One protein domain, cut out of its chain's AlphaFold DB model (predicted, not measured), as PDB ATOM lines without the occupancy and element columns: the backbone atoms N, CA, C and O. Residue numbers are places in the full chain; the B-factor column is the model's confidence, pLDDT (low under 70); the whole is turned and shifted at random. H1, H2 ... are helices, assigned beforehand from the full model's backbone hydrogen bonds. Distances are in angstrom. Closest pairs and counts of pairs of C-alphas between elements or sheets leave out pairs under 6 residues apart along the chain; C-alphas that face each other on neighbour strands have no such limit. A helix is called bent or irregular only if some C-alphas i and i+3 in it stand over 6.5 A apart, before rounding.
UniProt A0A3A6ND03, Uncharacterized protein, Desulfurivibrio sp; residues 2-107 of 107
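What this domain is: This is residues 2 to 107 of the 107 residues of an uncharacterized protein of Desulfurivibrio sp (UniProt A0A3A6ND03). Helices H1, H2 and H4 pack round H3, and long H5 crosses H3 near its first end, then sticks out as an arm with residues 88 to 107. The printed part has 106 residues with five named helices, H1 to H5 in chain order, and no named strand: all helix. It is loose, radius of gyration of the C-alphas 16.9 A, spanning 56 by 40 by 21 A.

Where its parts are: H1, residues 2 to 22, runs 30.5 A from C-alpha 2 at (143.289, 252.829, 330.874). H2 is residues 27 to 34, H3 41 to 60, 26.5 A, and H4 65 to 72. H5, residues 76 to 105, runs 43.5 A to (115.997, 230.295, 305.743); it is only just irregular, C-alphas 97 and 100 being 6.7 A apart.

How they stand to each other: H1 and H2 form a hairpin, closest C-alphas Met 17 and Ala 30, 4.9 A. The hub H3 touches H5 with residues 50 to 55 alone, about perpendicular at 82 degrees, closest C-alphas Lys 51 and Ser 82, 6.3 A. O i to N i+4 pairs are within hydrogen-bond range throughout H1, H3 and H4, for 2 of 4 in H2 and 22 of 26 in H5.

The domain as a whole: The printed part has no cut and no long link; pLDDT is under 70 at residues 2 to 4 and 98 to 107.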
ATOM      1  N   LYS A   2     143.826 251.581 331.473       61.03
ATOM      2  CA  LYS A   2     143.289 252.829 330.874       61.03
ATOM      3  C   LYS A   2     141.818 252.820 330.412       61.03
ATOM      4  O   LYS A   2     141.108 253.766 330.695       61.03
ATOM      5  N   LEU A   3     141.340 251.743 329.776       63.66
ATOM      6  CA  LEU A   3     139.971 251.695 329.219       63.66
ATOM      7  C   LEU A   3     138.862 251.962 330.253       63.66
ATOM      8  O   LEU A   3     137.862 252.581 329.918       63.66
ATOM      9  N   LYS A   4     139.046 251.517 331.504       69.75
ATOM     10  CA  LYS A   4     138.057 251.744 332.568       69.75
ATOM     11  C   LYS A   4     138.034 253.196 333.041       69.75
ATOM     12  O   LYS A   4     136.987 253.678 333.455       69.75
ATOM     13  N   ASP A   5     139.180 253.868 332.989       76.38
ATOM     14  CA  ASP A   5     139.301 255.263 333.406       76.38
ATOM     15  C   ASP A   5     138.656 256.184 332.355       76.38
ATOM     16  O   ASP A   5     137.932 257.112 332.715       76.38
ATOM     17  N   ASP A   6     138.837 255.867 331.067       77.81
ATOM     18  CA  ASP A   6     138.244 256.606 329.945       77.81
ATOM     19  C   ASP A   6     136.711 256.439 329.892       77.81
ATOM     20  O   ASP A   6     135.984 257.418 329.721       77.81
ATOM     21  N   GLU A   7     136.205 255.218 330.111       86.44
ATOM     22  CA  GLU A   7     134.765 254.926 330.199       86.44
ATOM     23  C   GLU A   7     134.114 255.656 331.385       86.44
ATOM     24  O   GLU A   7     133.089 256.321 331.236       86.44
ATOM     25  N   PHE A   8     134.758 255.628 332.555       88.69
ATOM     26  CA  PHE A   8     134.275 256.339 333.739       88.69
ATOM     27  C   PHE A   8     134.258 257.864 333.546       88.69
ATOM     28  O   PHE A   8     133.334 258.545 334.001       88.69
ATOM     29  N   LEU A   9     135.267 258.417 332.865       89.25
ATOM     30  CA  LEU A   9     135.331 259.839 332.533       89.25
ATOM     31  C   LEU A   9     134.207 260.242 331.571       89.25
ATOM     32  O   LEU A   9     133.545 261.258 331.796       89.25
ATOM     33  N   TYR A  10     133.973 259.427 330.540       91.75
ATOM     34  CA  TYR A  10     132.877 259.600 329.589       91.75
ATOM     35  C   TYR A  10     131.517 259.605 330.297       91.75
ATOM     36  O   TYR A  10     130.749 260.561 330.163       91.75
ATOM     37  N   GLU A  11     131.233 258.587 331.114       93.06
ATOM     38  CA  GLU A  11     129.964 258.491 331.837       93.06
ATOM     39  C   GLU A  11     129.748 259.697 332.754       93.06
ATOM     40  O   GLU A  11     128.663 260.288 332.777       93.06
ATOM     41  N   GLN A  12     130.785 260.118 333.484       94.12
ATOM     42  CA  GLN A  12     130.710 261.312 334.320       94.12
ATOM     43  C   GLN A  12     130.416 262.576 333.514       94.12
ATOM     44  O   GLN A  12     129.628 263.410 333.970       94.12
ATOM     45  N   ALA A  13     131.046 262.735 332.351       95.25
ATOM     46  CA  ALA A  13     130.820 263.873 331.475       95.25
ATOM     47  C   ALA A  13     129.357 263.917 331.012       95.25
ATOM     48  O   ALA A  13     128.670 264.907 331.263       95.25
ATOM     49  N   VAL A  14     128.840 262.806 330.477       96.25
ATOM     50  CA  VAL A  14     127.437 262.669 330.051       96.25
ATOM     51  C   VAL A  14     126.470 262.967 331.200       96.25
ATOM     52  O   VAL A  14     125.507 263.719 331.035       96.25
ATOM     53  N   GLN A  15     126.725 262.433 332.398       96.75
ATOM     54  CA  GLN A  15     125.865 262.680 333.560       96.75
ATOM     55  C   GLN A  15     125.886 264.141 334.017       96.75
ATOM     56  O   GLN A  15     124.849 264.679 334.413       96.75
ATOM     57  N   LYS A  16     127.046 264.801 333.977       96.75
ATOM     58  CA  LYS A  16     127.157 266.230 334.297       96.75
ATOM     59  C   LYS A  16     126.413 267.075 333.266       96.75
ATOM     60  O   LYS A  16     125.609 267.908 333.671       96.75
ATOM     61  N   MET A  17     126.592 266.810 331.971       97.75
ATOM     62  CA  MET A  17     125.863 267.509 330.906       97.75
ATOM     63  C   MET A  17     124.348 267.348 331.070       97.75
ATOM     64  O   MET A  17     123.627 268.344 331.074       97.75
ATOM     65  N   ARG A  18     123.859 266.124 331.329       97.38
ATOM     66  CA  ARG A  18     122.429 265.867 331.582       97.38
ATOM     67  C   ARG A  18     121.894 266.685 332.760       97.38
ATOM     68  O   ARG A  18     120.798 267.235 332.680       97.38
ATOM     69  N   LYS A  19     122.665 266.803 333.847       97.56
ATOM     70  CA  LYS A  19     122.291 267.633 335.007       97.56
ATOM     71  C   LYS A  19     122.220 269.118 334.669       97.56
ATOM     72  O   LYS A  19     121.370 269.802 335.225       97.56
ATOM     73  N   GLU A  20     123.096 269.618 333.806       98.00
ATOM     74  CA  GLU A  20     123.053 271.015 333.369       98.00
ATOM     75  C   GLU A  20     121.814 271.294 332.510       98.00
ATOM     76  O   GLU A  20     121.086 272.244 332.796       98.00
ATOM     77  N   ILE A  21     121.497 270.411 331.559       97.50
ATOM     78  CA  ILE A  21     120.262 270.489 330.762       97.50
ATOM     79  C   ILE A  21     119.014 270.448 331.660       97.50
ATOM     80  O   ILE A  21     118.113 271.271 331.519       97.50
ATOM     81  N   ALA A  22     118.979 269.560 332.659       95.62
ATOM     82  CA  ALA A  22     117.865 269.471 333.608       95.62
ATOM     83  C   ALA A  22     117.669 270.739 334.467       95.62
ATOM     84  O   ALA A  22     116.586 270.950 335.011       95.62
ATOM     85  N   LYS A  23     118.692 271.597 334.587       96.81
ATOM     86  CA  LYS A  23     118.600 272.916 335.241       96.81
ATOM     87  C   LYS A  23     118.110 274.019 334.293       96.81
ATOM     88  O   LYS A  23     118.075 275.177 334.699       96.81
ATOM     89  N   GLY A  24     117.760 273.681 333.052       95.75
ATOM     90  CA  GLY A  24     117.341 274.632 332.024       95.75
ATOM     91  C   GLY A  24     118.500 275.328 331.313       95.75
ATOM     92  O   GLY A  24     118.286 276.379 330.715       95.75
ATOM     93  N   LYS A  25     119.727 274.792 331.396       97.75
ATOM     94  CA  LYS A  25     120.839 275.293 330.580       97.75
ATOM     95  C   LYS A  25     120.721 274.816 329.136       97.75
ATOM     96  O   LYS A  25     120.194 273.736 328.879       97.75
ATOM     97  N   THR A  26     121.274 275.602 328.219       97.81
ATOM     98  CA  THR A  26     121.342 275.256 326.793       97.81
ATOM     99  C   THR A  26     122.367 274.156 326.525       97.81
ATOM    100  O   THR A  26     123.240 273.880 327.358       97.81
ATOM    101  N   PHE A  27     122.319 273.552 325.334       97.94
ATOM    102  CA  PHE A  27     123.318 272.565 324.917       97.94
ATOM    103  C   PHE A  27     124.739 273.142 324.946       97.94
ATOM    104  O   PHE A  27     125.643 272.533 325.518       97.94
ATOM    105  N   ALA A  28     124.928 274.354 324.416       97.19
ATOM    106  CA  ALA A  28     126.225 275.027 324.425       97.19
ATOM    107  C   ALA A  28     126.768 275.226 325.852       97.19
ATOM    108  O   ALA A  28     127.932 274.930 326.114       97.19
ATOM    109  N   GLN A  29     125.915 275.651 326.790       97.50
ATOM    110  CA  GLN A  29     126.289 275.817 328.198       97.50
ATOM    111  C   GLN A  29     126.598 274.481 328.884       97.50
ATOM    112  O   GLN A  29     127.505 274.400 329.710       97.50
ATOM    113  N   ALA A  30     125.869 273.411 328.553       97.50
ATOM    114  CA  ALA A  30     126.176 272.077 329.059       97.50
ATOM    115  C   ALA A  30     127.550 271.589 328.564       97.50
ATOM    116  O   ALA A  30     128.285 270.966 329.328       97.50
ATOM    117  N   CYS A  31     127.943 271.923 327.331       96.75
ATOM    118  CA  CYS A  31     129.252 271.586 326.763       96.75
ATOM    119  C   CYS A  31     130.436 272.284 327.451       96.75
ATOM    120  O   CYS A  31     131.559 271.779 327.371       96.75
ATOM    121  N   GLU A  32     130.222 273.398 328.157       95.88
ATOM    122  CA  GLU A  32     131.290 274.098 328.889       95.88
ATOM    123  C   GLU A  32     131.922 273.226 329.982       95.88
ATOM    124  O   GLU A  32     133.110 273.364 330.269       95.88
ATOM    125  N   ILE A  33     131.184 272.256 330.532       93.88
ATOM    126  CA  ILE A  33     131.713 271.333 331.549       93.88
ATOM    127  C   ILE A  33     132.840 270.435 331.011       93.88
ATOM    128  O   ILE A  33     133.572 269.832 331.793       93.88
ATOM    129  N   LEU A  34     132.985 270.342 329.685       93.44
ATOM    130  CA  LEU A  34     134.004 269.537 329.011       93.44
ATOM    131  C   LEU A  34     135.323 270.297 328.802       93.44
ATOM    132  O   LEU A  34     136.266 269.732 328.252       93.44
ATOM    133  N   GLN A  35     135.421 271.570 329.206       90.94
ATOM    134  CA  GLN A  35     136.622 272.393 328.994       90.94
ATOM    135  C   GLN A  35     137.887 271.824 329.657       90.94
ATOM    136  O   GLN A  35     138.989 272.089 329.177       90.94
ATOM    137  N   GLU A  36     137.736 271.023 330.713       86.62
ATOM    138  CA  GLU A  36     138.841 270.358 331.415       86.62
ATOM    139  C   GLU A  36     139.295 269.050 330.738       86.62
ATOM    140  O   GLU A  36     140.339 268.508 331.089       86.62
ATOM    141  N   LEU A  37     138.538 268.541 329.758       88.31
ATOM    142  CA  LEU A  37     138.864 267.308 329.036       88.31
ATOM    143  C   LEU A  37     139.836 267.563 327.881       88.31
ATOM    144  O   LEU A  37     139.956 268.684 327.375       88.31
ATOM    145  N   GLU A  38     140.492 266.507 327.402       88.19
ATOM    146  CA  GLU A  38     141.359 266.585 326.225       88.19
ATOM    147  C   GLU A  38     140.580 267.049 324.982       88.19
ATOM    148  O   GLU A  38     139.438 266.650 324.751       88.19
ATOM    149  N   ALA A  39     141.190 267.917 324.170       87.81
ATOM    150  CA  ALA A  39     140.509 268.597 323.064       87.81
ATOM    151  C   ALA A  39     139.956 267.644 321.987       87.81
ATOM    152  O   ALA A  39     138.953 267.957 321.355       87.81
ATOM    153  N   ASN A  40     140.585 266.484 321.800       87.25
ATOM    154  CA  ASN A  40     140.136 265.404 320.917       87.25
ATOM    155  C   ASN A  40     138.923 264.639 321.470       87.25
ATOM    156  O   ASN A  40     138.142 264.111 320.685       87.25
ATOM    157  N   LEU A  41     138.753 264.578 322.793       88.50
ATOM    158  CA  LEU A  41     137.664 263.833 323.428       88.50
ATOM    159  C   LEU A  41     136.365 264.647 323.499       88.50
ATOM    160  O   LEU A  41     135.274 264.093 323.390       88.50
ATOM    161  N   ARG A  42     136.473 265.975 323.631       92.31
ATOM    162  CA  ARG A  42     135.317 266.887 323.700       92.31
ATOM    163  C   ARG A  42     134.323 266.713 322.547       92.31
ATOM    164  O   ARG A  42     133.158 266.494 322.856       92.31
ATOM    165  N   PRO A  43     134.715 266.796 321.258       93.44
ATOM    166  CA  PRO A  43     133.751 266.706 320.163       93.44
ATOM    167  C   PRO A  43     133.055 265.342 320.104       93.44
ATOM    168  O   PRO A  43     131.884 265.291 319.752       93.44
ATOM    169  N   LEU A  44     133.740 264.263 320.505       92.94
ATOM    170  CA  LEU A  44     133.151 262.923 320.572       92.94
ATOM    171  C   LEU A  44     132.033 262.879 321.619       92.94
ATOM    172  O   LEU A  44     130.905 262.520 321.305       92.94
ATOM    173  N   ILE A  45     132.320 263.348 322.838       95.25
ATOM    174  CA  ILE A  45     131.322 263.407 323.916       95.25
ATOM    175  C   ILE A  45     130.167 264.342 323.549       95.25
ATOM    176  O   ILE A  45     129.021 264.045 323.867       95.25
ATOM    177  N   GLN A  46     130.447 265.473 322.899       96.25
ATOM    178  CA  GLN A  46     129.413 266.424 322.488       96.25
ATOM    179  C   GLN A  46     128.456 265.813 321.463       96.25
ATOM    180  O   GLN A  46     127.245 265.924 321.643       96.25
ATOM    181  N   ASP A  47     128.979 265.164 320.420       96.00
ATOM    182  CA  ASP A  47     128.147 264.539 319.388       96.00
ATOM    183  C   ASP A  47     127.325 263.374 319.956       96.00
ATOM    184  O   ASP A  47     126.111 263.309 319.747       96.00
ATOM    185  N   ASP A  48     127.946 262.515 320.766       96.19
ATOM    186  CA  ASP A  48     127.244 261.409 321.418       96.19
ATOM    187  C   ASP A  48     126.177 261.915 322.392       96.19
ATOM    188  O   ASP A  48     125.041 261.434 322.384       96.19
ATOM    189  N   PHE A  49     126.494 262.928 323.201       97.88
ATOM    190  CA  PHE A  49     125.529 263.505 324.128       97.88
ATOM    191  C   PHE A  49     124.357 264.166 323.401       97.88
ATOM    192  O   PHE A  49     123.222 264.029 323.857       97.88
ATOM    193  N   LEU A  50     124.598 264.835 322.266       98.12
ATOM    194  CA  LEU A  50     123.530 265.397 321.441       98.12
ATOM    195  C   LEU A  50     122.567 264.298 320.978       98.12
ATOM    196  O   LEU A  50     121.353 264.440 321.133       98.12
ATOM    197  N   LYS A  51     123.097 263.171 320.491       97.94
ATOM    198  CA  LYS A  51     122.277 262.019 320.098       97.94
ATOM    199  C   LYS A  51     121.487 261.449 321.279       97.94
ATOM    200  O   LYS A  51     120.286 261.214 321.154       97.94
ATOM    201  N   ILE A  52     122.132 261.287 322.437       97.56
ATOM    202  CA  ILE A  52     121.501 260.781 323.665       97.56
ATOM    203  C   ILE A  52     120.344 261.682 324.098       97.56
ATOM    204  O   ILE A  52     119.235 261.191 324.300       97.56
ATOM    205  N   ILE A  53     120.571 262.992 324.233       97.94
ATOM    206  CA  ILE A  53     119.538 263.897 324.743       97.94
ATOM    207  C   ILE A  53     118.382 264.046 323.748       97.94
ATOM    208  O   ILE A  53     117.227 264.079 324.167       97.94
ATOM    209  N   ILE A  54     118.656 264.054 322.437       98.31
ATOM    210  CA  ILE A  54     117.604 264.035 321.411       98.31
ATOM    211  C   ILE A  54     116.798 262.743 321.511       98.31
ATOM    212  O   ILE A  54     115.571 262.800 321.489       98.31
ATOM    213  N   ALA A  55     117.449 261.590 321.676       97.75
ATOM    214  CA  ALA A  55     116.738 260.328 321.810       97.75
ATOM    215  C   ALA A  55     115.857 260.286 323.067       97.75
ATOM    216  O   ALA A  55     114.697 259.883 322.994       97.75
ATOM    217  N   GLU A  56     116.375 260.758 324.201       97.25
ATOM    218  CA  GLU A  56     115.622 260.862 325.452       97.25
ATOM    219  C   GLU A  56     114.400 261.785 325.309       97.25
ATOM    220  O   GLU A  56     113.307 261.422 325.742       97.25
ATOM    221  N   GLN A  57     114.558 262.959 324.690       97.56
ATOM    222  CA  GLN A  57     113.484 263.950 324.567       97.56
ATOM    223  C   GLN A  57     112.463 263.596 323.476       97.56
ATOM    224  O   GLN A  57     111.257 263.632 323.717       97.56
ATOM    225  N   HIS A  58     112.926 263.248 322.277       98.12
ATOM    226  CA  HIS A  58     112.055 262.995 321.134       98.12
ATOM    227  C   HIS A  58     111.438 261.597 321.195       98.12
ATOM    228  O   HIS A  58     110.220 261.461 321.277       98.12
ATOM    229  N   PHE A  59     112.263 260.547 321.213       96.19
ATOM    230  CA  PHE A  59     111.767 259.168 321.188       96.19
ATOM    231  C   PHE A  59     111.303 258.693 322.569       96.19
ATOM    232  O   PHE A  59     110.316 257.968 322.668       96.19
ATOM    233  N   GLY A  60     111.991 259.108 323.636       97.12
ATOM    234  CA  GLY A  60     111.665 258.710 325.006       97.12
ATOM    235  C   GLY A  60     110.466 259.453 325.601       97.12
ATOM    236  O   GLY A  60     109.651 258.840 326.286       97.12
ATOM    237  N   GLN A  61     110.349 260.761 325.352       96.56
ATOM    238  CA  GLN A  61     109.304 261.615 325.942       96.56
ATOM    239  C   GLN A  61     108.256 262.104 324.934       96.56
ATOM    240  O   GLN A  61     107.271 262.719 325.341       96.56
ATOM    241  N   GLY A  62     108.427 261.828 323.638       97.25
ATOM    242  CA  GLY A  62     107.465 262.206 322.600       97.25
ATOM    243  C   GLY A  62     107.459 263.698 322.251       97.25
ATOM    244  O   GLY A  62     106.479 264.177 321.686       97.25
ATOM    245  N   ARG A  63     108.511 264.451 322.602       97.38
ATOM    246  CA  ARG A  63     108.627 265.886 322.293       97.38
ATOM    247  C   ARG A  63     108.829 266.101 320.785       97.38
ATOM    248  O   ARG A  63     109.592 265.360 320.168       97.38
ATOM    249  N   GLY A  64     108.195 267.115 320.192       98.19
ATOM    250  CA  GLY A  64     108.429 267.504 318.791       98.19
ATOM    251  C   GLY A  64     109.874 267.958 318.538       98.19
ATOM    252  O   GLY A  64     110.548 268.412 319.459       98.19
ATOM    253  N   ILE A  65     110.391 267.813 317.314       97.94
ATOM    254  CA  ILE A  65     111.784 268.206 317.000       97.94
ATOM    255  C   ILE A  65     111.991 269.720 317.123       97.94
ATOM    256  O   ILE A  65     113.029 270.162 317.608       97.94
ATOM    257  N   ASP A  66     110.985 270.502 316.757       98.00
ATOM    258  CA  ASP A  66     110.901 271.942 316.997       98.00
ATOM    259  C   ASP A  66     111.009 272.287 318.489       98.00
ATOM    260  O   ASP A  66     111.829 273.117 318.885       98.00
ATOM    261  N   ASP A  67     110.253 271.585 319.331       98.12
ATOM    262  CA  ASP A  67     110.309 271.743 320.782       98.12
ATOM    263  C   ASP A  67     111.663 271.308 321.367       98.12
ATOM    264  O   ASP A  67     112.130 271.894 322.346       98.12
ATOM    265  N   VAL A  68     112.295 270.265 320.815       98.06
ATOM    266  CA  VAL A  68     113.644 269.824 321.216       98.06
ATOM    267  C   VAL A  68     114.685 270.874 320.830       98.06
ATOM    268  O   VAL A  68     115.547 271.197 321.645       98.06
ATOM    269  N   ALA A  69     114.599 271.433 319.623       98.38
ATOM    270  CA  ALA A  69     115.486 272.494 319.154       98.38
ATOM    271  C   ALA A  69     115.395 273.738 320.042       98.38
ATOM    272  O   ALA A  69     116.424 274.247 320.490       98.38
ATOM    273  N   LEU A  70     114.175 274.151 320.398       97.94
ATOM    274  CA  LEU A  70     113.954 275.236 321.352       97.94
ATOM    275  C   LEU A  70     114.516 274.903 322.742       97.94
ATOM    276  O   LEU A  70     115.169 275.738 323.359       97.94
ATOM    277  N   PHE A  71     114.279 273.686 323.236       96.69
ATOM    278  CA  PHE A  71     114.752 273.245 324.549       96.69
ATOM    279  C   PHE A  71     116.283 273.231 324.661       96.69
ATOM    280  O   PHE A  71     116.829 273.577 325.708       96.69
ATOM    281  N   LEU A  72     116.974 272.837 323.592       97.69
ATOM    282  CA  LEU A  72     118.435 272.765 323.549       97.69
ATOM    283  C   LEU A  72     119.098 274.083 323.123       97.69
ATOM    284  O   LEU A  72     120.322 274.186 323.243       97.69
ATOM    285  N   ASP A  73     118.312 275.066 322.673       98.31
ATOM    286  CA  ASP A  73     118.765 276.309 322.033       98.31
ATOM    287  C   ASP A  73     119.695 276.028 320.840       98.31
ATOM    288  O   ASP A  73     120.834 276.492 320.761       98.31
ATOM    289  N   LEU A  74     119.217 275.179 319.927       98.06
ATOM    290  CA  LEU A  74     119.922 274.780 318.711       98.06
ATOM    291  C   LEU A  74     119.075 275.068 317.464       98.06
ATOM    292  O   LEU A  74     117.846 275.037 317.537       98.06
ATOM    293  N   PRO A  75     119.705 275.291 316.294       98.38
ATOM    294  CA  PRO A  75     118.981 275.358 315.030       98.38
ATOM    295  C   PRO A  75     118.202 274.065 314.767       98.38
ATOM    296  O   PRO A  75     118.731 272.968 314.981       98.38
ATOM    297  N   TYR A  76     116.981 274.195 314.245       98.25
ATOM    298  CA  TYR A  76     116.118 273.062 313.900       98.25
ATOM    299  C   TYR A  76     116.855 272.041 313.029       98.25
ATOM    300  O   TYR A  76     116.859 270.849 313.321       98.25
ATOM    301  N   GLU A  77     117.568 272.520 312.010       98.19
ATOM    302  CA  GLU A  77     118.287 271.693 311.042       98.19
ATOM    303  C   GLU A  77     119.387 270.855 311.704       98.19
ATOM    304  O   GLU A  77     119.668 269.742 311.269       98.19
ATOM    305  N   THR A  78     119.998 271.364 312.780       97.62
ATOM    306  CA  THR A  78     121.023 270.623 313.531       97.62
ATOM    307  C   THR A  78     120.403 269.458 314.294       97.62
ATOM    308  O   THR A  78     120.952 268.353 314.302       97.62
ATOM    309  N   VAL A  79     119.246 269.687 314.916       98.25
ATOM    310  CA  VAL A  79     118.525 268.655 315.668       98.25
ATOM    311  C   VAL A  79     117.931 267.613 314.722       98.25
ATOM    312  O   VAL A  79     118.092 266.419 314.970       98.25
ATOM    313  N   GLU A  80     117.327 268.040 313.611       98.19
ATOM    314  CA  GLU A  80     116.782 267.145 312.584       98.19
ATOM    315  C   GLU A  80     117.883 266.263 311.976       98.19
ATOM    316  O   GLU A  80     117.747 265.042 311.958       98.19
ATOM    317  N   ALA A  81     119.026 266.838 311.591       97.94
ATOM    318  CA  ALA A  81     120.147 266.061 311.058       97.94
ATOM    319  C   ALA A  81     120.701 265.051 312.081       97.94
ATOM    320  O   ALA A  81     121.120 263.949 311.727       97.94
ATOM    321  N   SER A  82     120.714 265.397 313.372       97.94
ATOM    322  CA  SER A  82     121.115 264.453 314.418       97.94
ATOM    323  C   SER A  82     120.075 263.350 314.636       97.94
ATOM    324  O   SER A  82     120.456 262.204 314.861       97.94
ATOM    325  N   ARG A  83     118.777 263.664 314.546       97.81
ATOM    326  CA  ARG A  83     117.690 262.674 314.581       97.81
ATOM    327  C   ARG A  83     117.809 261.697 313.409       97.81
ATOM    328  O   ARG A  83     117.695 260.493 313.623       97.81
ATOM    329  N   GLU A  84     118.067 262.186 312.199       97.88
ATOM    330  CA  GLU A  84     118.281 261.339 311.021       97.88
ATOM    331  C   GLU A  84     119.459 260.383 311.220       97.88
ATOM    332  O   GLU A  84     119.308 259.187 310.983       97.88
ATOM    333  N   ARG A  85     120.589 260.871 311.752       96.75
ATOM    334  CA  ARG A  85     121.741 260.016 312.085       96.75
ATOM    335  C   ARG A  85     121.381 258.901 313.065       96.75
ATOM    336  O   ARG A  85     121.751 257.760 312.818       96.75
ATOM    337  N   ILE A  86     120.616 259.197 314.122       96.12
ATOM    338  CA  ILE A  86     120.139 258.170 315.068       96.12
ATOM    339  C   ILE A  86     119.320 257.098 314.338       96.12
ATOM    340  O   ILE A  86     119.515 255.908 314.576       96.12
ATOM    341  N   MET A  87     118.414 257.505 313.443       96.81
ATOM    342  CA  MET A  87     117.582 256.567 312.684       96.81
ATOM    343  C   MET A  87     118.414 255.711 311.725       96.81
ATOM    344  O   MET A  87     118.218 254.502 311.676       96.81
ATOM    345  N   THR A  88     119.372 256.308 311.012       95.88
ATOM    346  CA  THR A  88     120.278 255.566 310.122       95.88
ATOM    347  C   THR A  88     121.136 254.566 310.898       95.88
ATOM    348  O   THR A  88     121.187 253.399 310.522       95.88
ATOM    349  N   GLU A  89     121.748 254.984 312.012       93.25
ATOM    350  CA  GLU A  89     122.535 254.097 312.885       93.25
ATOM    351  C   GLU A  89     121.675 252.928 313.411       93.25
ATOM    352  O   GLU A  89     122.130 251.783 313.480       93.25
ATOM    353  N   PHE A  90     120.407 253.192 313.745       91.94
ATOM    354  CA  PHE A  90     119.463 252.164 314.180       91.94
ATOM    355  C   PHE A  90     119.097 251.182 313.056       91.94
ATOM    356  O   PHE A  90     119.126 249.968 313.270       91.94
ATOM    357  N   ASP A  91     118.798 251.679 311.856       91.88
ATOM    358  CA  ASP A  91     118.471 250.845 310.696       91.88
ATOM    359  C   ASP A  91     119.648 249.937 310.305       91.88
ATOM    360  O   ASP A  91     119.459 248.744 310.046       91.88
ATOM    361  N   GLU A  92     120.876 250.464 310.326       92.56
ATOM    362  CA  GLU A  92     122.102 249.700 310.068       92.56
ATOM    363  C   GLU A  92     122.321 248.591 311.105       92.56
ATOM    364  O   GLU A  92     122.649 247.453 310.745       92.56
ATOM    365  N   LEU A  93     122.085 248.886 312.389       89.06
ATOM    366  CA  LEU A  93     122.171 247.901 313.467       89.06
ATOM    367  C   LEU A  93     121.180 246.748 313.252       89.06
ATOM    368  O   LEU A  93     121.549 245.575 313.376       89.06
ATOM    369  N   ILE A  94     119.930 247.067 312.903       87.69
ATOM    370  CA  ILE A  94     118.884 246.071 312.644       87.69
ATOM    371  C   ILE A  94     119.203 245.253 311.387       87.69
ATOM    372  O   ILE A  94     119.103 244.024 311.411       87.69
ATOM    373  N   ALA A  95     119.651 245.892 310.303       85.75
ATOM    374  CA  ALA A  95     120.047 245.202 309.076       85.75
ATOM    375  C   ALA A  95     121.210 244.219 309.316       85.75
ATOM    376  O   ALA A  95     121.172 243.073 308.849       85.75
ATOM    377  N   GLY A  96     122.208 244.626 310.109       80.81
ATOM    378  CA  GLY A  96     123.316 243.767 310.527       80.81
ATOM    379  C   GLY A  96     122.865 242.555 311.353       80.81
ATOM    380  O   GLY A  96     123.400 241.458 311.180       80.81
ATOM    381  N   GLN A  97     121.844 242.716 312.200       70.94
ATOM    382  CA  GLN A  97     121.271 241.625 312.999       70.94
ATOM    383  C   GLN A  97     120.368 240.677 312.195       70.94
ATOM    384  O   GLN A  97     120.296 239.494 312.529       70.94
ATOM    385  N   LEU A  98     119.702 241.150 311.136       62.12
ATOM    386  CA  LEU A  98     118.811 240.336 310.293       62.12
ATOM    387  C   LEU A  98     119.554 239.501 309.235       62.12
ATOM    388  O   LEU A  98     119.078 238.425 308.862       62.12
ATOM    389  N   SER A  99     120.734 239.944 308.786       59.94
ATOM    390  CA  SER A  99     121.567 239.240 307.795       59.94
ATOM    391  C   SER A  99     121.821 237.742 308.111       59.94
ATOM    392  O   SER A  99     121.561 236.895 307.247       59.94
ATOM    393  N   PRO A 100     122.198 237.340 309.346       60.09
ATOM    394  CA  PRO A 100     122.364 235.925 309.688       60.09
ATOM    395  C   PRO A 100     121.065 235.101 309.700       60.09
ATOM    396  O   PRO A 100     121.130 233.877 309.575       60.09
ATOM    397  N   TYR A 101     119.895 235.724 309.877       58.41
ATOM    398  CA  TYR A 101     118.609 235.014 309.928       58.41
ATOM    399  C   TYR A 101     118.052 234.729 308.533       58.41
ATOM    400  O   TYR A 101     117.562 233.628 308.293       58.41
ATOM    401  N   ILE A 102     118.200 235.665 307.592       58.00
ATOM    402  CA  ILE A 102     117.788 235.460 306.194       58.00
ATOM    403  C   ILE A 102     118.620 234.336 305.561       58.00
ATOM    404  O   ILE A 102     118.066 233.437 304.933       58.00
ATOM    405  N   SER A 103     119.930 234.314 305.828       57.34
ATOM    406  CA  SER A 103     120.845 233.303 305.284       57.34
ATOM    407  C   SER A 103     120.566 231.870 305.770       57.34
ATOM    408  O   SER A 103     120.998 230.919 305.125       57.34
ATOM    409  N   LYS A 104     119.853 231.699 306.896       55.25
ATOM    410  CA  LYS A 104     119.458 230.387 307.449       55.25
ATOM    411  C   LYS A 104     118.114 229.873 306.931       55.25
ATOM    412  O   LYS A 104     117.839 228.695 307.109       55.25
ATOM    413  N   MET A 105     117.277 230.722 306.331       55.06
ATOM    414  CA  MET A 105     115.997 230.295 305.743       55.06
ATOM    415  C   MET A 105     116.102 229.957 304.251       55.06
ATOM    416  O   MET A 105     115.166 229.412 303.677       55.06
ATOM    417  N   THR A 106     117.221 230.305 303.610       55.47
ATOM    418  CA  THR A 106     117.482 230.066 302.182       55.47
ATOM    419  C   THR A 106     118.292 228.792 301.902       55.47
ATOM    420  O   THR A 106     118.745 228.602 300.773       55.47
ATOM    421  N   HIS A 107     118.473 227.922 302.900       47.66
ATOM    422  CA  HIS A 107     119.114 226.610 302.768       47.66
ATOM    423  C   HIS A 107     118.259 225.503 303.374       47.66
ATOM    424  O   HIS A 107     117.742 225.710 304.494       47.66
TER     425      HIS A 107